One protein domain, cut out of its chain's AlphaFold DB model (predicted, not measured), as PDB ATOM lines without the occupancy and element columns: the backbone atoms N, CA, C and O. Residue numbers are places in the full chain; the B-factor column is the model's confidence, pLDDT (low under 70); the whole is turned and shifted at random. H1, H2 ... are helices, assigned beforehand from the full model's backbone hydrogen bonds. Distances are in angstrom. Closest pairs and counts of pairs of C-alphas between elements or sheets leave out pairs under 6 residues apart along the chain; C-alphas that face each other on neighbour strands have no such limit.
ATOM      1  N   PRO A 133      20.486  24.503 -44.204       88.44
ATOM      2  CA  PRO A 133      21.606  25.363 -43.804       88.44
ATOM      3  C   PRO A 133      21.824  26.589 -44.700       88.44
ATOM      4  O   PRO A 133      22.359  27.594 -44.257       88.44
ATOM      5  N   LYS A 134      21.382  26.537 -45.966       88.50
ATOM      6  CA  LYS A 134      21.444  27.680 -46.894       88.50
ATOM      7  C   LYS A 134      20.582  28.870 -46.456       88.50
ATOM      8  O   LYS A 134      20.816  29.979 -46.925       88.50
ATOM      9  N   LEU A 135      19.566  28.644 -45.619       88.00
ATOM     10  CA  LEU A 135      18.746  29.715 -45.049       88.00
ATOM     11  C   LEU A 135      19.452  30.403 -43.873       88.00
ATOM     12  O   LEU A 135      19.167  31.571 -43.588       88.00
ATOM     13  N   THR A 136      20.377  29.707 -43.207       86.19
ATOM     14  CA  THR A 136      21.238  30.272 -42.165       86.19
ATOM     15  C   THR A 136      22.265  31.212 -42.796       86.19
ATOM     16  O   THR A 136      22.891  30.892 -43.803       86.19
ATOM     17  N   GLY A 137      22.402  32.416 -42.248       83.69
ATOM     18  CA  GLY A 137      23.190  33.519 -42.802       83.69
ATOM     19  C   GLY A 137      22.463  34.338 -43.876       83.69
ATOM     20  O   GLY A 137      22.706  35.535 -43.986       83.69
ATOM     21  N   ALA A 138      21.545  33.736 -44.643       86.88
ATOM     22  CA  ALA A 138      20.784  34.444 -45.680       86.88
ATOM     23  C   ALA A 138      19.507  35.117 -45.145       86.88
ATOM     24  O   ALA A 138      19.196  36.251 -45.511       86.88
ATOM     25  N   PHE A 139      18.762  34.406 -44.292       88.62
ATOM     26  CA  PHE A 139      17.462  34.847 -43.759       88.62
ATOM     27  C   PHE A 139      17.299  34.626 -42.257       88.62
ATOM     28  O   PHE A 139      16.324  35.092 -41.666       88.62
ATOM     29  N   SER A 140      18.219  33.878 -41.654       89.75
ATOM     30  CA  SER A 140      18.210  33.561 -40.233       89.75
ATOM     31  C   SER A 140      19.619  33.566 -39.670       89.75
ATOM     32  O   SER A 140      20.570  33.232 -40.374       89.75
ATOM     33  N   GLU A 141      19.752  33.902 -38.398       90.69
ATOM     34  CA  GLU A 141      20.999  33.779 -37.649       90.69
ATOM     35  C   GLU A 141      20.791  32.826 -36.475       90.69
ATOM     36  O   GLU A 141      19.738  32.854 -35.830       90.69
ATOM     37  N   ASN A 142      21.789  31.972 -36.228       89.69
ATOM     38  CA  ASN A 142      21.788  31.077 -35.083       89.69
ATOM     39  C   ASN A 142      22.568  31.712 -33.920       89.69
ATOM     40  O   ASN A 142      23.781  31.882 -34.000       89.69
ATOM     41  N   LEU A 143      21.867  32.034 -32.838       88.44
ATOM     42  CA  LEU A 143      22.376  32.653 -31.615       88.44
ATOM     43  C   LEU A 143      23.033  31.651 -30.647       88.44
ATOM     44  O   LEU A 143      23.555  32.049 -29.609       88.44
ATOM     45  N   GLY A 144      22.981  30.346 -30.932       86.56
ATOM     46  CA  GLY A 144      23.580  29.295 -30.102       86.56
ATOM     47  C   GLY A 144      22.831  28.983 -28.799       86.56
ATOM     48  O   GLY A 144      23.376  28.299 -27.927       86.56
ATOM     49  N   ILE A 145      21.590  29.460 -28.638       86.38
ATOM     50  CA  ILE A 145      20.779  29.243 -27.429       86.38
ATOM     51  C   ILE A 145      20.262  27.802 -27.378       86.38
ATOM     52  O   ILE A 145      19.293  27.437 -28.039       86.38
ATOM     53  N   LYS A 146      20.879  26.969 -26.537       75.12
ATOM     54  CA  LYS A 146      20.601  25.522 -26.496       75.12
ATOM     55  C   LYS A 146      19.176  25.154 -26.064       75.12
ATOM     56  O   LYS A 146      18.694  24.091 -26.449       75.12
ATOM     57  N   PHE A 147      18.507  25.997 -25.276       69.62
ATOM     58  CA  PHE A 147      17.146  25.730 -24.817       69.62
ATOM     59  C   PHE A 147      16.377  27.029 -24.526       69.62
ATOM     60  O   PHE A 147      16.880  27.880 -23.802       69.62
ATOM     61  N   SER A 148      15.159  27.227 -25.040       70.06
ATOM     62  CA  SER A 148      14.450  26.412 -26.047       70.06
ATOM     63  C   SER A 148      15.070  26.573 -27.445       70.06
ATOM     64  O   SER A 148      15.487  27.673 -27.798       70.06
ATOM     65  N   ARG A 149      15.101  25.506 -28.264       79.56
ATOM     66  CA  ARG A 149      15.699  25.515 -29.623       79.56
ATOM     67  C   ARG A 149      15.172  26.640 -30.512       79.56
ATOM     68  O   ARG A 149      15.921  27.213 -31.288       79.56
ATOM     69  N   MET A 150      13.905  27.009 -30.347       81.06
ATOM     70  CA  MET A 150      13.299  28.126 -31.069       81.06
ATOM     71  C   MET A 150      14.031  29.457 -30.834       81.06
ATOM     72  O   MET A 150      14.150  30.265 -31.746       81.06
ATOM     73  N   LEU A 151      14.570  29.664 -29.630       82.94
ATOM     74  CA  LEU A 151      15.312  30.870 -29.259       82.94
ATOM     75  C   LEU A 151      16.727  30.896 -29.848       82.94
ATOM     76  O   LEU A 151      17.365  31.944 -29.839       82.94
ATOM     77  N   SER A 152      17.228  29.778 -30.389       87.75
ATOM     78  CA  SER A 152      18.482  29.791 -31.149       87.75
ATOM     79  C   SER A 152      18.372  30.609 -32.423       87.75
ATOM     80  O   SER A 152      19.406  30.917 -32.987       87.75
ATOM     81  N   TRP A 153      17.180  30.939 -32.912       89.31
ATOM     82  CA  TRP A 153      17.024  31.501 -34.246       89.31
ATOM     83  C   TRP A 153      16.420  32.897 -34.189       89.31
ATOM     84  O   TRP A 153      15.410  33.129 -33.531       89.31
ATOM     85  N   THR A 154      17.015  33.820 -34.936       89.19
ATOM     86  CA  THR A 154      16.442  35.143 -35.198       89.19
ATOM     87  C   THR A 154      16.368  35.397 -36.699       89.19
ATOM     88  O   THR A 154      17.135  34.821 -37.471       89.19
ATOM     89  N   SER A 155      15.435  36.247 -37.123       86.94
ATOM     90  CA  SER A 155      15.305  36.690 -38.511       86.94
ATOM     91  C   SER A 155      15.138  38.202 -38.549       86.94
ATOM     92  O   SER A 155      14.236  38.764 -37.932       86.94
ATOM     93  N   ASN A 156      16.026  38.864 -39.281       79.06
ATOM     94  CA  ASN A 156      16.057  40.315 -39.460       79.06
ATOM     95  C   ASN A 156      15.649  40.745 -40.879       79.06
ATOM     96  O   ASN A 156      15.598  41.939 -41.171       79.06
ATOM     97  N   LYS A 157      15.353  39.785 -41.765       81.38
ATOM     98  CA  LYS A 157      15.019  40.040 -43.166       81.38
ATOM     99  C   LYS A 157      13.819  39.210 -43.601       81.38
ATOM    100  O   LYS A 157      13.848  37.985 -43.555       81.38
ATOM    101  N   THR A 158      12.807  39.887 -44.133       83.12
ATOM    102  CA  THR A 158      11.716  39.231 -44.856       83.12
ATOM    103  C   THR A 158      12.212  38.838 -46.253       83.12
ATOM    104  O   THR A 158      12.555  39.733 -47.031       83.12
ATOM    105  N   PRO A 159      12.278  37.537 -46.593       82.31
ATOM    106  CA  PRO A 159      12.761  37.089 -47.896       82.31
ATOM    107  C   PRO A 159      11.832  37.551 -49.023       82.31
ATOM    108  O   PRO A 159      10.617  37.357 -48.961       82.31
ATOM    109  N   SER A 160      12.405  38.120 -50.083       84.06
ATOM    110  CA  SER A 160      11.709  38.299 -51.357       84.06
ATOM    111  C   SER A 160      11.857  37.057 -52.238       84.06
ATOM    112  O   SER A 160      12.748  36.230 -52.045       84.06
ATOM    113  N   MET A 161      11.023  36.944 -53.275       80.69
ATOM    114  CA  MET A 161      11.160  35.846 -54.234       80.69
ATOM    115  C   MET A 161      12.515  35.857 -54.962       80.69
ATOM    116  O   MET A 161      13.036  34.789 -55.272       80.69
ATOM    117  N   MET A 162      13.102  37.036 -55.200       83.88
ATOM    118  CA  MET A 162      14.435  37.132 -55.805       83.88
ATOM    119  C   MET A 162      15.514  36.608 -54.861       83.88
ATOM    120  O   MET A 162      16.332  35.800 -55.284       83.88
ATOM    121  N   ASP A 163      15.443  36.957 -53.572       86.81
ATOM    122  CA  ASP A 163      16.389  36.421 -52.588       86.81
ATOM    123  C   ASP A 163      16.328  34.885 -52.539       86.81
ATOM    124  O   ASP A 163      17.357  34.214 -52.485       86.81
ATOM    125  N   CYS A 164      15.123  34.304 -52.599       83.75
ATOM    126  CA  CYS A 164      14.954  32.852 -52.643       83.75
ATOM    127  C   CYS A 164      15.560  32.238 -53.914       83.75
ATOM    128  O   CYS A 164      16.231  31.209 -53.836       83.75
ATOM    129  N   ILE A 165      15.345  32.855 -55.081       85.88
ATOM    130  CA  ILE A 165      15.933  32.397 -56.349       85.88
ATOM    131  C   ILE A 165      17.459  32.383 -56.258       85.88
ATOM    132  O   ILE A 165      18.070  31.394 -56.666       85.88
ATOM    133  N   ASP A 166      18.055  33.422 -55.681       86.38
ATOM    134  CA  ASP A 166      19.505  33.550 -55.552       86.38
ATOM    135  C   ASP A 166      20.080  32.513 -54.576       86.38
ATOM    136  O   ASP A 166      21.025  31.793 -54.913       86.38
ATOM    137  N   VAL A 167      19.463  32.356 -53.399       86.44
ATOM    138  CA  VAL A 167      19.899  31.395 -52.367       86.44
ATOM    139  C   VAL A 167      19.808  29.952 -52.862       86.44
ATOM    140  O   VAL A 167      20.726  29.147 -52.661       86.44
ATOM    141  N   PHE A 168      18.714  29.607 -53.538       86.88
ATOM    142  CA  PHE A 168      18.495  28.252 -54.037       86.88
ATOM    143  C   PHE A 168      19.055  28.020 -55.443       86.88
ATOM    144  O   PHE A 168      19.072  26.875 -55.899       86.88
ATOM    145  N   LYS A 169      19.560  29.067 -56.107       86.38
ATOM    146  CA  LYS A 169      20.005  29.050 -57.510       86.38
ATOM    147  C   LYS A 169      18.937  28.459 -58.440       86.38
ATOM    148  O   LYS A 169      19.239  27.643 -59.315       86.38
ATOM    149  N   ILE A 170      17.676  28.840 -58.226       78.75
ATOM    150  CA  ILE A 170      16.542  28.345 -59.016       78.75
ATOM    151  C   ILE A 170      16.668  28.926 -60.423       78.75
ATOM    152  O   ILE A 170      16.584  30.137 -60.621       78.75
ATOM    153  N   LYS A 171      16.866  28.068 -61.426       70.38
ATOM    154  CA  LYS A 171      16.819  28.508 -62.823       70.38
ATOM    155  C   LYS A 171      15.406  29.013 -63.111       70.38
ATOM    156  O   LYS A 171      14.442  28.298 -62.845       70.38
ATOM    157  N   LYS A 172      15.277  30.228 -63.658       59.12
ATOM    158  CA  LYS A 172      13.995  30.693 -64.200       59.12
ATOM    159  C   LYS A 172      13.534  29.667 -65.228       59.12
ATOM    160  O   LYS A 172      14.195  29.484 -66.245       59.12
ATOM    161  N   VAL A 173      12.422  28.998 -64.944       56.84
ATOM    162  CA  VAL A 173      11.711  28.236 -65.962       56.84
ATOM    163  C   VAL A 173      11.135  29.283 -66.907       56.84
ATOM    164  O   VAL A 173      10.314  30.105 -66.494       56.84
ATOM    165  N   SER A 174      11.653  29.339 -68.133       43.88
ATOM    166  CA  SER A 174      11.028  30.124 -69.195       43.88
ATOM    167  C   SER A 174       9.585  29.638 -69.336       43.88
ATOM    168  O   SER A 174       9.380  28.425 -69.333       43.88
ATOM    169  N   PRO A 175       8.586  30.531 -69.432       49.38
ATOM    170  CA  PRO A 175       7.258  30.096 -69.823       49.38
ATOM    171  C   PRO A 175       7.402  29.491 -71.222       49.38
ATOM    172  O   PRO A 175       7.800  30.192 -72.150       49.38
ATOM    173  N   GLU A 176       7.218  28.177 -71.329       49.59
ATOM    174  CA  GLU A 176       7.291  27.467 -72.602       49.59
ATOM    175  C   GLU A 176       6.204  27.996 -73.553       49.59
ATOM    176  O   GLU A 176       5.117  28.379 -73.110       49.59
ATOM    177  N   ASN A 177       6.587  28.086 -74.831       37.38
ATOM    178  CA  ASN A 177       5.841  28.656 -75.956       37.38
ATOM    179  C   ASN A 177       4.507  27.960 -76.235       37.38
ATOM    180  O   ASN A 177       4.459  26.715 -76.119       37.38
TER     181      ASN A 177
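AT A GLANCE: This is residues 133 to 177 of the 177 residues of the protein "DUF1985 domain-containing protein" of Parasponia andersonii (UniProt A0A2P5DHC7). The printed part has little regular structure: a loop that folds back on itself with H1 at its far end, a strand-like pairing of residues 141 to 142 with 153 to 154, then H2, and a tail, residues 171 to 177, that sticks out. It has 45 residues, 12 of them in two named helices, H1 then H2, and no named strand; the class is all helix. It is extended, with a radius of gyration of the C-alphas of 14.8 A and spans of 52 by 16 by 13 A.

IN THESE COORDINATES: Residues 133 to 148 hold no named element. H1, residues 149 to 152, begins at C-alpha 149 (15.699, 25.515, -29.623). H2, residues 161 to 168, is 10.6 A long and ends at C-alpha 168 (18.495, 28.252, -54.037).

HOW THE PARTS SIT: Residues 141 to 142 pair antiparallel with residues 153 to 154. H1 and H2 are apart. In H2 every O i to N i+4 pair is within hydrogen-bond range; H1 is too short for such a pair.

THE WHOLE: The C-alphas farthest apart, Phe 147 and Asn 177, are 52.5 A apart. The printed part has no cut, and the link from H1 to H2 is short. Residues 147 and 172 to 177 are under pLDDT 70.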